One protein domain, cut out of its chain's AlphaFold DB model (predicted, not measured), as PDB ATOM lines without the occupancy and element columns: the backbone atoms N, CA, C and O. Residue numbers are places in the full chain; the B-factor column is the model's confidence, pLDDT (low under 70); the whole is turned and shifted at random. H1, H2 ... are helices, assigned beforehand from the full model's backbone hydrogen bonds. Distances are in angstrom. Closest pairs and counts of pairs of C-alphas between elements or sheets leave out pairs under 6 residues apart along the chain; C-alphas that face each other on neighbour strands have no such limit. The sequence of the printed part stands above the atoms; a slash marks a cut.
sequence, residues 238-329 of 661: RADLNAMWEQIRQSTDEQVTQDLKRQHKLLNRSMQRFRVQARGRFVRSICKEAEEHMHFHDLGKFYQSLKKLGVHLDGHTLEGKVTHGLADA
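AT A GLANCE: This is residues 238 to 329 of the 661 residues of the protein "Hypothetical protein" of Symbiodinium necroappetens (UniProt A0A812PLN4). One long helix, H2, makes most of the length of a rod, and a shorter helix folds back along it at each end: H1 beside its first part, H3 beside its last part. Beyond H3 a loose tail ends in the tiny H4, and residues 323 to 329 stick out. The 92 printed residues hold four named helices and no named strand, all helix in class; the whole is extended, radius of gyration of the C-alphas 24.0 A, spanning 80 by 20 by 18 A.

IN THESE COORDINATES: H1, residues 238 to 250, begins at C-alpha (-30.934, -14.933, -34.002) and is 18.4 A long. H2, residues 254 to 295, measures 61.0 A. H3, residues 299 to 308, measures 14.2 A. H4, residues 326 to 329, ends at C-alpha (-48.826, -26.040, -81.284) after 5.1 A.

HOW THE PARTS SIT: H1 and H2 form a helical hairpin, opposite ways at a shallow tilt of 9 degrees; H2 touches H1 with residues 257 to 271 alone, the closest C-alphas being Ile 248 and Thr 257, 5.6 A. H2 and H3 form another, at a shallow tilt of 17 degrees; H2 touches H3 with residues 286 to 294 alone, closest at the C-alphas of Ala 290 and Phe 302, 5.0 A. H1 and H3 are apart, and H4 touches no helix. Each O i to N i+4 pair is within hydrogen-bond range in H1 and H3, and 37 of 38 in H2; H4 is too short for such a pair, and its one O i to N i+3 pair is not within range.

THE WHOLE: The C-alphas of Asp 253 and Ala 327 are the two farthest apart, 80.5 A. The printed part has no cut. The link from H3 to H4, 17 residues, is long; the other two are tight. Residues 316 to 329 have pLDDT under 70.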
ATOM      1  N   ARG A 238     -32.261 -14.346 -34.239       96.88
ATOM      2  CA  ARG A 238     -30.934 -14.933 -34.002       96.88
ATOM      3  C   ARG A 238     -29.973 -13.939 -33.345       96.88
ATOM      4  O   ARG A 238     -29.224 -14.346 -32.461       96.88
ATOM      5  N   ALA A 239     -30.009 -12.663 -33.727       97.56
ATOM      6  CA  ALA A 239     -29.253 -11.603 -33.064       97.56
ATOM      7  C   ALA A 239     -29.683 -11.455 -31.593       97.56
ATOM      8  O   ALA A 239     -28.830 -11.461 -30.708       97.56
ATOM      9  N   ASP A 240     -30.994 -11.456 -31.327       97.62
ATOM     10  CA  ASP A 240     -31.573 -11.425 -29.980       97.62
ATOM     11  C   ASP A 240     -31.105 -12.625 -29.130       97.62
ATOM     12  O   ASP A 240     -30.756 -12.472 -27.959       97.62
ATOM     13  N   LEU A 241     -31.059 -13.830 -29.721       97.88
ATOM     14  CA  LEU A 241     -30.554 -15.037 -29.053       97.88
ATOM     15  C   LEU A 241     -29.068 -14.926 -28.711       97.88
ATOM     16  O   LEU A 241     -28.687 -15.234 -27.584       97.88
ATOM     17  N   ASN A 242     -28.246 -14.472 -29.658       97.31
ATOM     18  CA  ASN A 242     -26.810 -14.300 -29.457       97.31
ATOM     19  C   ASN A 242     -26.522 -13.240 -28.377       97.31
ATOM     20  O   ASN A 242     -25.710 -13.479 -27.488       97.31
ATOM     21  N   ALA A 243     -27.225 -12.103 -28.406       97.94
ATOM     22  CA  ALA A 243     -27.099 -11.047 -27.404       97.94
ATOM     23  C   ALA A 243     -27.515 -11.529 -26.003       97.94
ATOM     24  O   ALA A 243     -26.832 -11.255 -25.018       97.94
ATOM     25  N   MET A 244     -28.598 -12.304 -25.906       98.12
ATOM     26  CA  MET A 244     -29.049 -12.892 -24.643       98.12
ATOM     27  C   MET A 244     -28.104 -13.994 -24.136       98.12
ATOM     28  O   MET A 244     -27.947 -14.159 -22.927       98.12
ATOM     29  N   TRP A 245     -27.440 -14.734 -25.029       97.62
ATOM     30  CA  TRP A 245     -26.390 -15.685 -24.654       97.62
ATOM     31  C   TRP A 245     -25.131 -14.978 -24.136       97.62
ATOM     32  O   TRP A 245     -24.554 -15.407 -23.139       97.62
ATOM     33  N   GLU A 246     -24.753 -13.851 -24.738       98.25
ATOM     34  CA  GLU A 246     -23.648 -13.026 -24.244       98.25
ATOM     35  C   GLU A 246     -23.963 -12.406 -22.873       98.25
ATOM     36  O   GLU A 246     -23.114 -12.415 -21.987       98.25
ATOM     37  N   GLN A 247     -25.209 -11.982 -22.629       98.25
ATOM     38  CA  GLN A 247     -25.656 -11.567 -21.291       98.25
ATOM     39  C   GLN A 247     -25.534 -12.704 -20.259       98.25
ATOM     40  O   GLN A 247     -25.081 -12.455 -19.146       98.25
ATOM     41  N   ILE A 248     -25.862 -13.953 -20.628       98.12
ATOM     42  CA  ILE A 248     -25.662 -15.148 -19.775       98.12
ATOM     43  C   ILE A 248     -24.171 -15.418 -19.510       98.12
ATOM     44  O   ILE A 248     -23.829 -15.967 -18.463       98.12
ATOM     45  N   ARG A 249     -23.280 -15.056 -20.443       98.06
ATOM     46  CA  ARG A 249     -21.821 -15.196 -20.291       98.06
ATOM     47  C   ARG A 249     -21.212 -14.105 -19.401       98.06
ATOM     48  O   ARG A 249     -20.201 -14.355 -18.752       98.06
ATOM     49  N   GLN A 250     -21.822 -12.920 -19.367       98.12
ATOM     50  CA  GLN A 250     -21.367 -11.765 -18.583       98.12
ATOM     51  C   GLN A 250     -22.007 -11.669 -17.183       98.12
ATOM     52  O   GLN A 250     -21.481 -10.965 -16.321       98.12
ATOM     53  N   SER A 251     -23.130 -12.350 -16.925       97.88
ATOM     54  CA  SER A 251     -23.829 -12.292 -15.636       97.88
ATOM     55  C   SER A 251     -23.103 -13.071 -14.531       97.88
ATOM     56  O   SER A 251     -22.989 -14.292 -14.590       97.88
ATOM     57  N   THR A 252     -22.665 -12.366 -13.483       98.06
ATOM     58  CA  THR A 252     -22.000 -12.949 -12.299       98.06
ATOM     59  C   THR A 252     -22.965 -13.422 -11.206       98.06
ATOM     60  O   THR A 252     -22.586 -14.236 -10.368       98.06
ATOM     61  N   ASP A 253     -24.207 -12.932 -11.204       98.25
ATOM     62  CA  ASP A 253     -25.270 -13.363 -10.290       98.25
ATOM     63  C   ASP A 253     -25.983 -14.606 -10.853       98.25
ATOM     64  O   ASP A 253     -26.547 -14.569 -11.950       98.25
ATOM     65  N   GLU A 254     -25.986 -15.709 -10.101       97.50
ATOM     66  CA  GLU A 254     -26.639 -16.969 -10.479       97.50
ATOM     67  C   GLU A 254     -28.166 -16.828 -10.634       97.50
ATOM     68  O   GLU A 254     -28.747 -17.475 -11.505       97.50
ATOM     69  N   GLN A 255     -28.839 -15.954  -9.875       97.88
ATOM     70  CA  GLN A 255     -30.283 -15.737 -10.020       97.88
ATOM     71  C   GLN A 255     -30.601 -15.039 -11.349       97.88
ATOM     72  O   GLN A 255     -31.441 -15.519 -12.115       97.88
ATOM     73  N   VAL A 256     -29.875 -13.960 -11.668       97.88
ATOM     74  CA  VAL A 256     -29.956 -13.282 -12.976       97.88
ATOM     75  C   VAL A 256     -29.608 -14.259 -14.100       97.88
ATOM     76  O   VAL A 256     -30.334 -14.356 -15.090       97.88
ATOM     77  N   THR A 257     -28.555 -15.058 -13.915       98.06
ATOM     78  CA  THR A 257     -28.122 -16.087 -14.866       98.06
ATOM     79  C   THR A 257     -29.229 -17.120 -15.124       98.06
ATOM     80  O   THR A 257     -29.467 -17.499 -16.275       98.06
ATOM     81  N   GLN A 258     -29.947 -17.580 -14.093       97.75
ATOM     82  CA  GLN A 258     -31.073 -18.506 -14.253       97.75
ATOM     83  C   GLN A 258     -32.258 -17.877 -14.987       97.75
ATOM     84  O   GLN A 258     -32.856 -18.543 -15.838       97.75
ATOM     85  N   ASP A 259     -32.605 -16.623 -14.701       98.12
ATOM     86  CA  ASP A 259     -33.720 -15.953 -15.373       98.12
ATOM     87  C   ASP A 259     -33.399 -15.586 -16.829       98.12
ATOM     88  O   ASP A 259     -34.235 -15.826 -17.706       98.12
ATOM     89  N   LEU A 260     -32.164 -15.185 -17.148       98.19
ATOM     90  CA  LEU A 260     -31.695 -15.067 -18.534       98.19
ATOM     91  C   LEU A 260     -31.721 -16.425 -19.261       98.19
ATOM     92  O   LEU A 260     -32.262 -16.526 -20.364       98.19
ATOM     93  N   LYS A 261     -31.251 -17.516 -18.632       97.81
ATOM     94  CA  LYS A 261     -31.355 -18.886 -19.191       97.81
ATOM     95  C   LYS A 261     -32.817 -19.301 -19.447       97.81
ATOM     96  O   LYS A 261     -33.094 -20.007 -20.423       97.81
ATOM     97  N   ARG A 262     -33.776 -18.856 -18.619       98.12
ATOM     98  CA  ARG A 262     -35.226 -19.055 -18.842       98.12
ATOM     99  C   ARG A 262     -35.725 -18.234 -20.036       98.12
ATOM    100  O   ARG A 262     -36.421 -18.798 -20.882       98.12
ATOM    101  N   GLN A 263     -35.347 -16.959 -20.148       97.94
ATOM    102  CA  GLN A 263     -35.699 -16.096 -21.285       97.94
ATOM    103  C   GLN A 263     -35.138 -16.643 -22.608       97.94
ATOM    104  O   GLN A 263     -35.902 -16.833 -23.555       97.94
ATOM    105  N   HIS A 264     -33.864 -17.044 -22.648       98.19
ATOM    106  CA  HIS A 264     -33.213 -17.627 -23.828       98.19
ATOM    107  C   HIS A 264     -33.945 -18.891 -24.314       98.19
ATOM    108  O   HIS A 264     -34.211 -19.076 -25.506       98.19
ATOM    109  N   LYS A 265     -34.398 -19.735 -23.378       97.75
ATOM    110  CA  LYS A 265     -35.218 -20.923 -23.668       97.75
ATOM    111  C   LYS A 265     -36.615 -20.583 -24.208       97.75
ATOM    112  O   LYS A 265     -37.172 -21.378 -24.967       97.75
ATOM    113  N   LEU A 266     -37.196 -19.440 -23.839       97.75
ATOM    114  CA  LEU A 266     -38.461 -18.944 -24.400       97.75
ATOM    115  C   LEU A 266     -38.262 -18.331 -25.793       97.75
ATOM    116  O   LEU A 266     -39.041 -18.635 -26.698       97.75
ATOM    117  N   LEU A 267     -37.201 -17.549 -25.990       97.81
ATOM    118  CA  LEU A 267     -36.862 -16.920 -27.264       97.81
ATOM    119  C   LEU A 267     -36.514 -17.961 -28.340       97.81
ATOM    120  O   LEU A 267     -37.066 -17.912 -29.437       97.81
ATOM    121  N   ASN A 268     -35.731 -18.994 -28.007       97.44
ATOM    122  CA  ASN A 268     -35.425 -20.093 -28.934       97.44
ATOM    123  C   ASN A 268     -36.711 -20.844 -29.332       97.44
ATOM    124  O   ASN A 268     -36.973 -21.081 -30.511       97.44
ATOM    125  N   ARG A 269     -37.614 -21.106 -28.373       97.50
ATOM    126  CA  ARG A 269     -38.960 -21.637 -28.666       97.50
ATOM    127  C   ARG A 269     -39.787 -20.704 -29.561       97.50
ATOM    128  O   ARG A 269     -40.608 -21.209 -30.325       97.50
ATOM    129  N   SER A 270     -39.595 -19.387 -29.482       95.56
ATOM    130  CA  SER A 270     -40.215 -18.418 -30.394       95.56
ATOM    131  C   SER A 270     -39.646 -18.553 -31.809       95.56
ATOM    132  O   SER A 270     -40.413 -18.785 -32.741       95.56
ATOM    133  N   MET A 271     -38.316 -18.555 -31.963       97.31
ATOM    134  CA  MET A 271     -37.638 -18.754 -33.251       97.31
ATOM    135  C   MET A 271     -38.068 -20.060 -33.938       97.31
ATOM    136  O   MET A 271     -38.420 -20.039 -35.114       97.31
ATOM    137  N   GLN A 272     -38.123 -21.190 -33.222       95.56
ATOM    138  CA  GLN A 272     -38.561 -22.461 -33.822       95.56
ATOM    139  C   GLN A 272     -40.036 -22.426 -34.265       95.56
ATOM    140  O   GLN A 272     -40.382 -22.955 -35.320       95.56
ATOM    141  N   ARG A 273     -40.920 -21.754 -33.508       96.25
ATOM    142  CA  ARG A 273     -42.313 -21.520 -33.936       96.25
ATOM    143  C   ARG A 273     -42.383 -20.616 -35.163       96.25
ATOM    144  O   ARG A 273     -43.209 -20.875 -36.035       96.25
ATOM    145  N   PHE A 274     -41.541 -19.583 -35.231       96.44
ATOM    146  CA  PHE A 274     -41.481 -18.676 -36.372       96.44
ATOM    147  C   PHE A 274     -41.005 -19.407 -37.629       96.44
ATOM    148  O   PHE A 274     -41.716 -19.365 -38.622       96.44
ATOM    149  N   ARG A 275     -39.915 -20.190 -37.572       94.44
ATOM    150  CA  ARG A 275     -39.428 -21.023 -38.697       94.44
ATOM    151  C   ARG A 275     -40.531 -21.896 -39.309       94.44
ATOM    152  O   ARG A 275     -40.700 -21.924 -40.526       94.44
ATOM    153  N   VAL A 276     -41.323 -22.568 -38.466       94.00
ATOM    154  CA  VAL A 276     -42.455 -23.403 -38.911       94.00
ATOM    155  C   VAL A 276     -43.579 -22.562 -39.535       94.00
ATOM    156  O   VAL A 276     -44.154 -22.964 -40.546       94.00
ATOM    157  N   GLN A 277     -43.887 -21.387 -38.978       94.94
ATOM    158  CA  GLN A 277     -44.898 -20.479 -39.536       94.94
ATOM    159  C   GLN A 277     -44.451 -19.831 -40.852       94.94
ATOM    160  O   GLN A 277     -45.263 -19.749 -41.770       94.94
ATOM    161  N   ALA A 278     -43.180 -19.445 -40.958       94.19
ATOM    162  CA  ALA A 278     -42.550 -18.848 -42.129       94.19
ATOM    163  C   ALA A 278     -42.506 -19.833 -43.303       94.19
ATOM    164  O   ALA A 278     -43.080 -19.569 -44.357       94.19
ATOM    165  N   ARG A 279     -41.983 -21.051 -43.089       92.00
ATOM    166  CA  ARG A 279     -42.074 -22.139 -44.082       92.00
ATOM    167  C   ARG A 279     -43.533 -22.423 -44.469       92.00
ATOM    168  O   ARG A 279     -43.846 -22.664 -45.632       92.00
ATOM    169  N   GLY A 280     -44.446 -22.342 -43.498       93.06
ATOM    170  CA  GLY A 280     -45.885 -22.451 -43.721       93.06
ATOM    171  C   GLY A 280     -46.518 -21.272 -44.475       93.06
ATOM    172  O   GLY A 280     -47.591 -21.454 -45.044       93.06
ATOM    173  N   ARG A 281     -45.931 -20.067 -44.490       94.81
ATOM    174  CA  ARG A 281     -46.314 -18.957 -45.386       94.81
ATOM    175  C   ARG A 281     -45.780 -19.226 -46.787       94.81
ATOM    176  O   ARG A 281     -46.576 -19.316 -47.716       94.81
ATOM    177  N   PHE A 282     -44.475 -19.449 -46.893       93.19
ATOM    178  CA  PHE A 282     -43.745 -19.693 -48.134       93.19
ATOM    179  C   PHE A 282     -44.390 -20.779 -49.012       93.19
ATOM    180  O   PHE A 282     -44.775 -20.507 -50.147       93.19
ATOM    181  N   VAL A 283     -44.641 -21.974 -48.460       93.69
ATOM    182  CA  VAL A 283     -45.286 -23.080 -49.199       93.69
ATOM    183  C   VAL A 283     -46.681 -22.693 -49.706       93.69
ATOM    184  O   VAL A 283     -47.026 -23.007 -50.841       93.69
ATOM    185  N   ARG A 284     -47.480 -21.962 -48.913       95.62
ATOM    186  CA  ARG A 284     -48.797 -21.472 -49.361       95.62
ATOM    187  C   ARG A 284     -48.691 -20.391 -50.437       95.62
ATOM    188  O   ARG A 284     -49.575 -20.333 -51.284       95.62
ATOM    189  N   SER A 285     -47.633 -19.579 -50.424       95.38
ATOM    190  CA  SER A 285     -47.361 -18.613 -51.491       95.38
ATOM    191  C   SER A 285     -47.109 -19.332 -52.814       95.38
ATOM    192  O   SER A 285     -47.776 -19.031 -53.795       95.38
ATOM    193  N   ILE A 286     -46.243 -20.352 -52.831       95.06
ATOM    194  CA  ILE A 286     -45.962 -21.100 -54.065       95.06
ATOM    195  C   ILE A 286     -47.172 -21.916 -54.534       95.06
ATOM    196  O   ILE A 286     -47.434 -21.964 -55.731       95.06
ATOM    197  N   CYS A 287     -47.943 -22.537 -53.631       96.12
ATOM    198  CA  CYS A 287     -49.183 -23.207 -54.041       96.12
ATOM    199  C   CYS A 287     -50.149 -22.222 -54.717       96.12
ATOM    200  O   CYS A 287     -50.713 -22.553 -55.754       96.12
ATOM    201  N   LYS A 288     -50.273 -20.997 -54.189       96.88
ATOM    202  CA  LYS A 288     -51.076 -19.935 -54.802       96.88
ATOM    203  C   LYS A 288     -50.506 -19.478 -56.152       96.88
ATOM    204  O   LYS A 288     -51.277 -19.344 -57.093       96.88
ATOM    205  N   GLU A 289     -49.187 -19.305 -56.285       96.56
ATOM    206  CA  GLU A 289     -48.553 -19.049 -57.591       96.56
ATOM    207  C   GLU A 289     -48.885 -20.160 -58.597       96.56
ATOM    208  O   GLU A 289     -49.231 -19.876 -59.736       96.56
ATOM    209  N   ALA A 290     -48.790 -21.430 -58.192       96.31
ATOM    210  CA  ALA A 290     -49.065 -22.571 -59.059       96.31
ATOM    211  C   ALA A 290     -50.550 -22.641 -59.466       96.31
ATOM    212  O   ALA A 290     -50.854 -22.901 -60.629       96.31
ATOM    213  N   GLU A 291     -51.471 -22.367 -58.538       96.50
ATOM    214  CA  GLU A 291     -52.905 -22.228 -58.818       96.50
ATOM    215  C   GLU A 291     -53.177 -21.078 -59.803       96.50
ATOM    216  O   GLU A 291     -53.933 -21.262 -60.757       96.50
ATOM    217  N   GLU A 292     -52.525 -19.923 -59.635       97.19
ATOM    218  CA  GLU A 292     -52.659 -18.764 -60.527       97.19
ATOM    219  C   GLU A 292     -52.060 -19.036 -61.917       97.19
ATOM    220  O   GLU A 292     -52.738 -18.826 -62.923       97.19
ATOM    221  N   HIS A 293     -50.849 -19.592 -62.007       96.81
ATOM    222  CA  HIS A 293     -50.230 -19.990 -63.276       96.81
ATOM    223  C   HIS A 293     -51.085 -21.019 -64.031       96.81
ATOM    224  O   HIS A 293     -51.306 -20.866 -65.231       96.81
ATOM    225  N   MET A 294     -51.641 -22.018 -63.338       94.62
ATOM    226  CA  MET A 294     -52.540 -22.992 -63.961       94.62
ATOM    227  C   MET A 294     -53.889 -22.377 -64.366       94.62
ATOM    228  O   MET A 294     -54.433 -22.754 -65.403       94.62
ATOM    229  N   HIS A 295     -54.412 -21.396 -63.619       94.25
ATOM    230  CA  HIS A 295     -55.633 -20.669 -63.989       94.25
ATOM    231  C   HIS A 295     -55.453 -19.810 -65.253       94.25
ATOM    232  O   HIS A 295     -56.374 -19.719 -66.062       94.25
ATOM    233  N   PHE A 296     -54.261 -19.242 -65.461       95.06
ATOM    234  CA  PHE A 296     -53.889 -18.526 -66.689       95.06
ATOM    235  C   PHE A 296     -53.333 -19.436 -67.803       95.06
ATOM    236  O   PHE A 296     -52.872 -18.928 -68.823       95.06
ATOM    237  N   HIS A 297     -53.374 -20.764 -67.632       92.62
ATOM    238  CA  HIS A 297     -52.803 -21.764 -68.550       92.62
ATOM    239  C   HIS A 297     -51.291 -21.606 -68.839       92.62
ATOM    240  O   HIS A 297     -50.772 -22.165 -69.806       92.62
ATOM    241  N   ASP A 298     -50.552 -20.912 -67.971       93.56
ATOM    242  CA  ASP A 298     -49.098 -20.757 -68.051       93.56
ATOM    243  C   ASP A 298     -48.395 -21.998 -67.475       93.56
ATOM    244  O   ASP A 298     -47.888 -22.011 -66.348       93.56
ATOM    245  N   LEU A 299     -48.388 -23.076 -68.264       90.56
ATOM    246  CA  LEU A 299     -47.745 -24.343 -67.900       90.56
ATOM    247  C   LEU A 299     -46.248 -24.160 -67.600       90.56
ATOM    248  O   LEU A 299     -45.723 -24.767 -66.668       90.56
ATOM    249  N   GLY A 300     -45.571 -23.268 -68.334       90.56
ATOM    250  CA  GLY A 300     -44.148 -22.981 -68.156       90.56
ATOM    251  C   GLY A 300     -43.825 -22.426 -66.766       90.56
ATOM    252  O   GLY A 300     -42.887 -22.904 -66.121       90.56
ATOM    253  N   LYS A 301     -44.610 -21.461 -66.265       94.06
ATOM    254  CA  LYS A 301     -44.471 -20.961 -64.889       94.06
ATOM    255  C   LYS A 301     -45.054 -21.919 -63.847       94.06
ATOM    256  O   LYS A 301     -44.483 -22.035 -62.765       94.06
ATOM    257  N   PHE A 302     -46.115 -22.665 -64.160       93.88
ATOM    258  CA  PHE A 302     -46.658 -23.697 -63.267       93.88
ATOM    259  C   PHE A 302     -45.601 -24.755 -62.907       93.88
ATOM    260  O   PHE A 302     -45.364 -25.009 -61.724       93.88
ATOM    261  N   TYR A 303     -44.886 -25.303 -63.897       91.25
ATOM    262  CA  TYR A 303     -43.791 -26.249 -63.652       91.25
ATOM    263  C   TYR A 303     -42.613 -25.617 -62.884       91.25
ATOM    264  O   TYR A 303     -41.952 -26.301 -62.101       91.25
ATOM    265  N   GLN A 304     -42.366 -24.309 -63.033       90.75
ATOM    266  CA  GLN A 304     -41.378 -23.590 -62.215       90.75
ATOM    267  C   GLN A 304     -41.826 -23.464 -60.750       90.75
ATOM    268  O   GLN A 304     -41.025 -23.738 -59.855       90.75
ATOM    269  N   SER A 305     -43.093 -23.128 -60.482       93.69
ATOM    270  CA  SER A 305     -43.649 -23.118 -59.120       93.69
ATOM    271  C   SER A 305     -43.647 -24.523 -58.494       93.69
ATOM    272  O   SER A 305     -43.297 -24.662 -57.326       93.69
ATOM    273  N   LEU A 306     -43.913 -25.592 -59.255       92.06
ATOM    274  CA  LEU A 306     -43.720 -26.963 -58.755       92.06
ATOM    275  C   LEU A 306     -42.252 -27.248 -58.390       92.06
ATOM    276  O   LEU A 306     -41.989 -27.779 -57.308       92.06
ATOM    277  N   LYS A 307     -41.287 -26.810 -59.210       90.19
ATOM    278  CA  LYS A 307     -39.859 -26.937 -58.874       90.19
ATOM    279  C   LYS A 307     -39.493 -26.174 -57.590       90.19
ATOM    280  O   LYS A 307     -38.732 -26.709 -56.789       90.19
ATOM    281  N   LYS A 308     -40.065 -24.985 -57.334       89.44
ATOM    282  CA  LYS A 308     -39.889 -24.253 -56.054       89.44
ATOM    283  C   LYS A 308     -40.385 -25.050 -54.829       89.44
ATOM    284  O   LYS A 308     -39.876 -24.854 -53.732       89.44
ATOM    285  N   LEU A 309     -41.354 -25.957 -54.995       89.38
ATOM    286  CA  LEU A 309     -41.818 -26.873 -53.936       89.38
ATOM    287  C   LEU A 309     -40.940 -28.133 -53.782       89.38
ATOM    288  O   LEU A 309     -41.252 -28.988 -52.954       89.38
ATOM    289  N   GLY A 310     -39.879 -28.284 -54.583       88.19
ATOM    290  CA  GLY A 310     -39.111 -29.529 -54.692       88.19
ATOM    291  C   GLY A 310     -39.854 -30.644 -55.440       88.19
ATOM    292  O   GLY A 310     -39.457 -31.805 -55.365       88.19
ATOM    293  N   VAL A 311     -40.941 -30.321 -56.154       89.00
ATOM    294  CA  VAL A 311     -41.693 -31.278 -56.973       89.00
ATOM    295  C   VAL A 311     -41.095 -31.297 -58.374       89.00
ATOM    296  O   VAL A 311     -41.365 -30.430 -59.206       89.00
ATOM    297  N   HIS A 312     -40.273 -32.309 -58.632       86.50
ATOM    298  CA  HIS A 312     -39.745 -32.606 -59.957       86.50
ATOM    299  C   HIS A 312     -40.707 -33.557 -60.678       86.50
ATOM    300  O   HIS A 312     -41.047 -34.614 -60.149       86.50
ATOM    301  N   LEU A 313     -41.164 -33.165 -61.870       82.75
ATOM    302  CA  LEU A 313     -41.967 -34.010 -62.753       82.75
ATOM    303  C   LEU A 313     -41.088 -34.505 -63.900       82.75
ATOM    304  O   LEU A 313     -40.796 -33.759 -64.839       82.75
ATOM    305  N   ASP A 314     -40.660 -35.760 -63.811       79.38
ATOM    306  CA  ASP A 314     -39.894 -36.411 -64.869       79.38
ATOM    307  C   ASP A 314     -40.724 -36.497 -66.164       79.38
ATOM    308  O   ASP A 314     -41.943 -36.667 -66.139       79.38
ATOM    309  N   GLY A 315     -40.067 -36.336 -67.315       71.25
ATOM    310  CA  GLY A 315     -40.703 -36.363 -68.642       71.25
ATOM    311  C   GLY A 315     -41.360 -35.051 -69.104       71.25
ATOM    312  O   GLY A 315     -41.352 -34.777 -70.300       71.25
ATOM    313  N   HIS A 316     -41.837 -34.188 -68.200       59.06
ATOM    314  CA  HIS A 316     -42.502 -32.916 -68.557       59.06
ATOM    315  C   HIS A 316     -41.540 -31.743 -68.846       59.06
ATOM    316  O   HIS A 316     -41.952 -30.597 -69.000       59.06
ATOM    317  N   THR A 317     -40.233 -31.994 -68.931       52.53
ATOM    318  CA  THR A 317     -39.184 -30.956 -68.942       52.53
ATOM    319  C   THR A 317     -39.065 -30.132 -70.232       52.53
ATOM    320  O   THR A 317     -38.260 -29.198 -70.264       52.53
ATOM    321  N   LEU A 318     -39.845 -30.446 -71.272       54.88
ATOM    322  CA  LEU A 318     -39.840 -29.750 -72.568       54.88
ATOM    323  C   LEU A 318     -41.070 -28.853 -72.795       54.88
ATOM    324  O   LEU A 318     -40.956 -27.851 -73.505       54.88
ATOM    325  N   GLU A 319     -42.215 -29.166 -72.180       53.47
ATOM    326  CA  GLU A 319     -43.464 -28.410 -72.344       53.47
ATOM    327  C   GLU A 319     -43.302 -26.994 -71.762       53.47
ATOM    328  O   GLU A 319     -43.083 -26.807 -70.565       53.47
ATOM    329  N   GLY A 320     -43.344 -25.975 -72.628       50.00
ATOM    330  CA  GLY A 320     -43.097 -24.577 -72.247       50.00
ATOM    331  C   GLY A 320     -41.620 -24.167 -72.134       50.00
ATOM    332  O   GLY A 320     -41.343 -23.023 -71.777       50.00
ATOM    333  N   LYS A 321     -40.667 -25.056 -72.457       55.81
ATOM    334  CA  LYS A 321     -39.249 -24.701 -72.681       55.81
ATOM    335  C   LYS A 321     -38.843 -24.739 -74.148       55.81
ATOM    336  O   LYS A 321     -37.982 -23.966 -74.557       55.81
ATOM    337  N   VAL A 322     -39.432 -25.640 -74.928       56.84
ATOM    338  CA  VAL A 322     -39.243 -25.671 -76.378       56.84
ATOM    339  C   VAL A 322     -40.132 -24.601 -77.007       56.84
ATOM    340  O   VAL A 322     -41.332 -24.542 -76.738       56.84
ATOM    341  N   THR A 323     -39.560 -23.767 -77.874       50.78
ATOM    342  CA  THR A 323     -40.332 -22.904 -78.777       50.78
ATOM    343  C   THR A 323     -41.013 -23.779 -79.826       50.78
ATOM    344  O   THR A 323     -40.452 -24.044 -80.888       50.78
ATOM    345  N   HIS A 324     -42.201 -24.283 -79.496       63.31
ATOM    346  CA  HIS A 324     -43.006 -25.106 -80.393       63.31
ATOM    347  C   HIS A 324     -43.327 -24.344 -81.683       63.31
ATOM    348  O   HIS A 324     -43.817 -23.215 -81.637       63.31
ATOM    349  N   GLY A 325     -43.083 -24.975 -82.836       64.25
ATOM    350  CA  GLY A 325     -43.515 -24.422 -84.115       64.25
ATOM    351  C   GLY A 325     -45.041 -24.340 -84.185       64.25
ATOM    352  O   GLY A 325     -45.752 -25.052 -83.474       64.25
ATOM    353  N   LEU A 326     -45.577 -23.509 -85.081       61.12
ATOM    354  CA  LEU A 326     -47.031 -23.339 -85.219       61.12
ATOM    355  C   LEU A 326     -47.736 -24.672 -85.576       61.12
ATOM    356  O   LEU A 326     -48.864 -24.918 -85.147       61.12
ATOM    357  N   ALA A 327     -47.034 -25.581 -86.264       68.19
ATOM    358  CA  ALA A 327     -47.458 -26.962 -86.496       68.19
ATOM    359  C   ALA A 327     -47.498 -27.819 -85.211       68.19
ATOM    360  O   ALA A 327     -48.487 -28.517 -84.979       68.19
ATOM    361  N   ASP A 328     -46.482 -27.740 -84.345       69.00
ATOM    362  CA  ASP A 328     -46.449 -28.465 -83.065       69.00
ATOM    363  C   ASP A 328     -47.528 -27.960 -82.108       69.00
ATOM    364  O   ASP A 328     -48.221 -28.762 -81.486       69.00
ATOM    365  N   ALA A 329     -47.737 -26.642 -82.046       61.53
ATOM    366  CA  ALA A 329     -48.826 -26.040 -81.284       61.53
ATOM    367  C   ALA A 329     -50.195 -26.541 -81.782       61.53
ATOM    368  O   ALA A 329     -51.015 -26.993 -80.983       61.53
TER     369      ALA A 329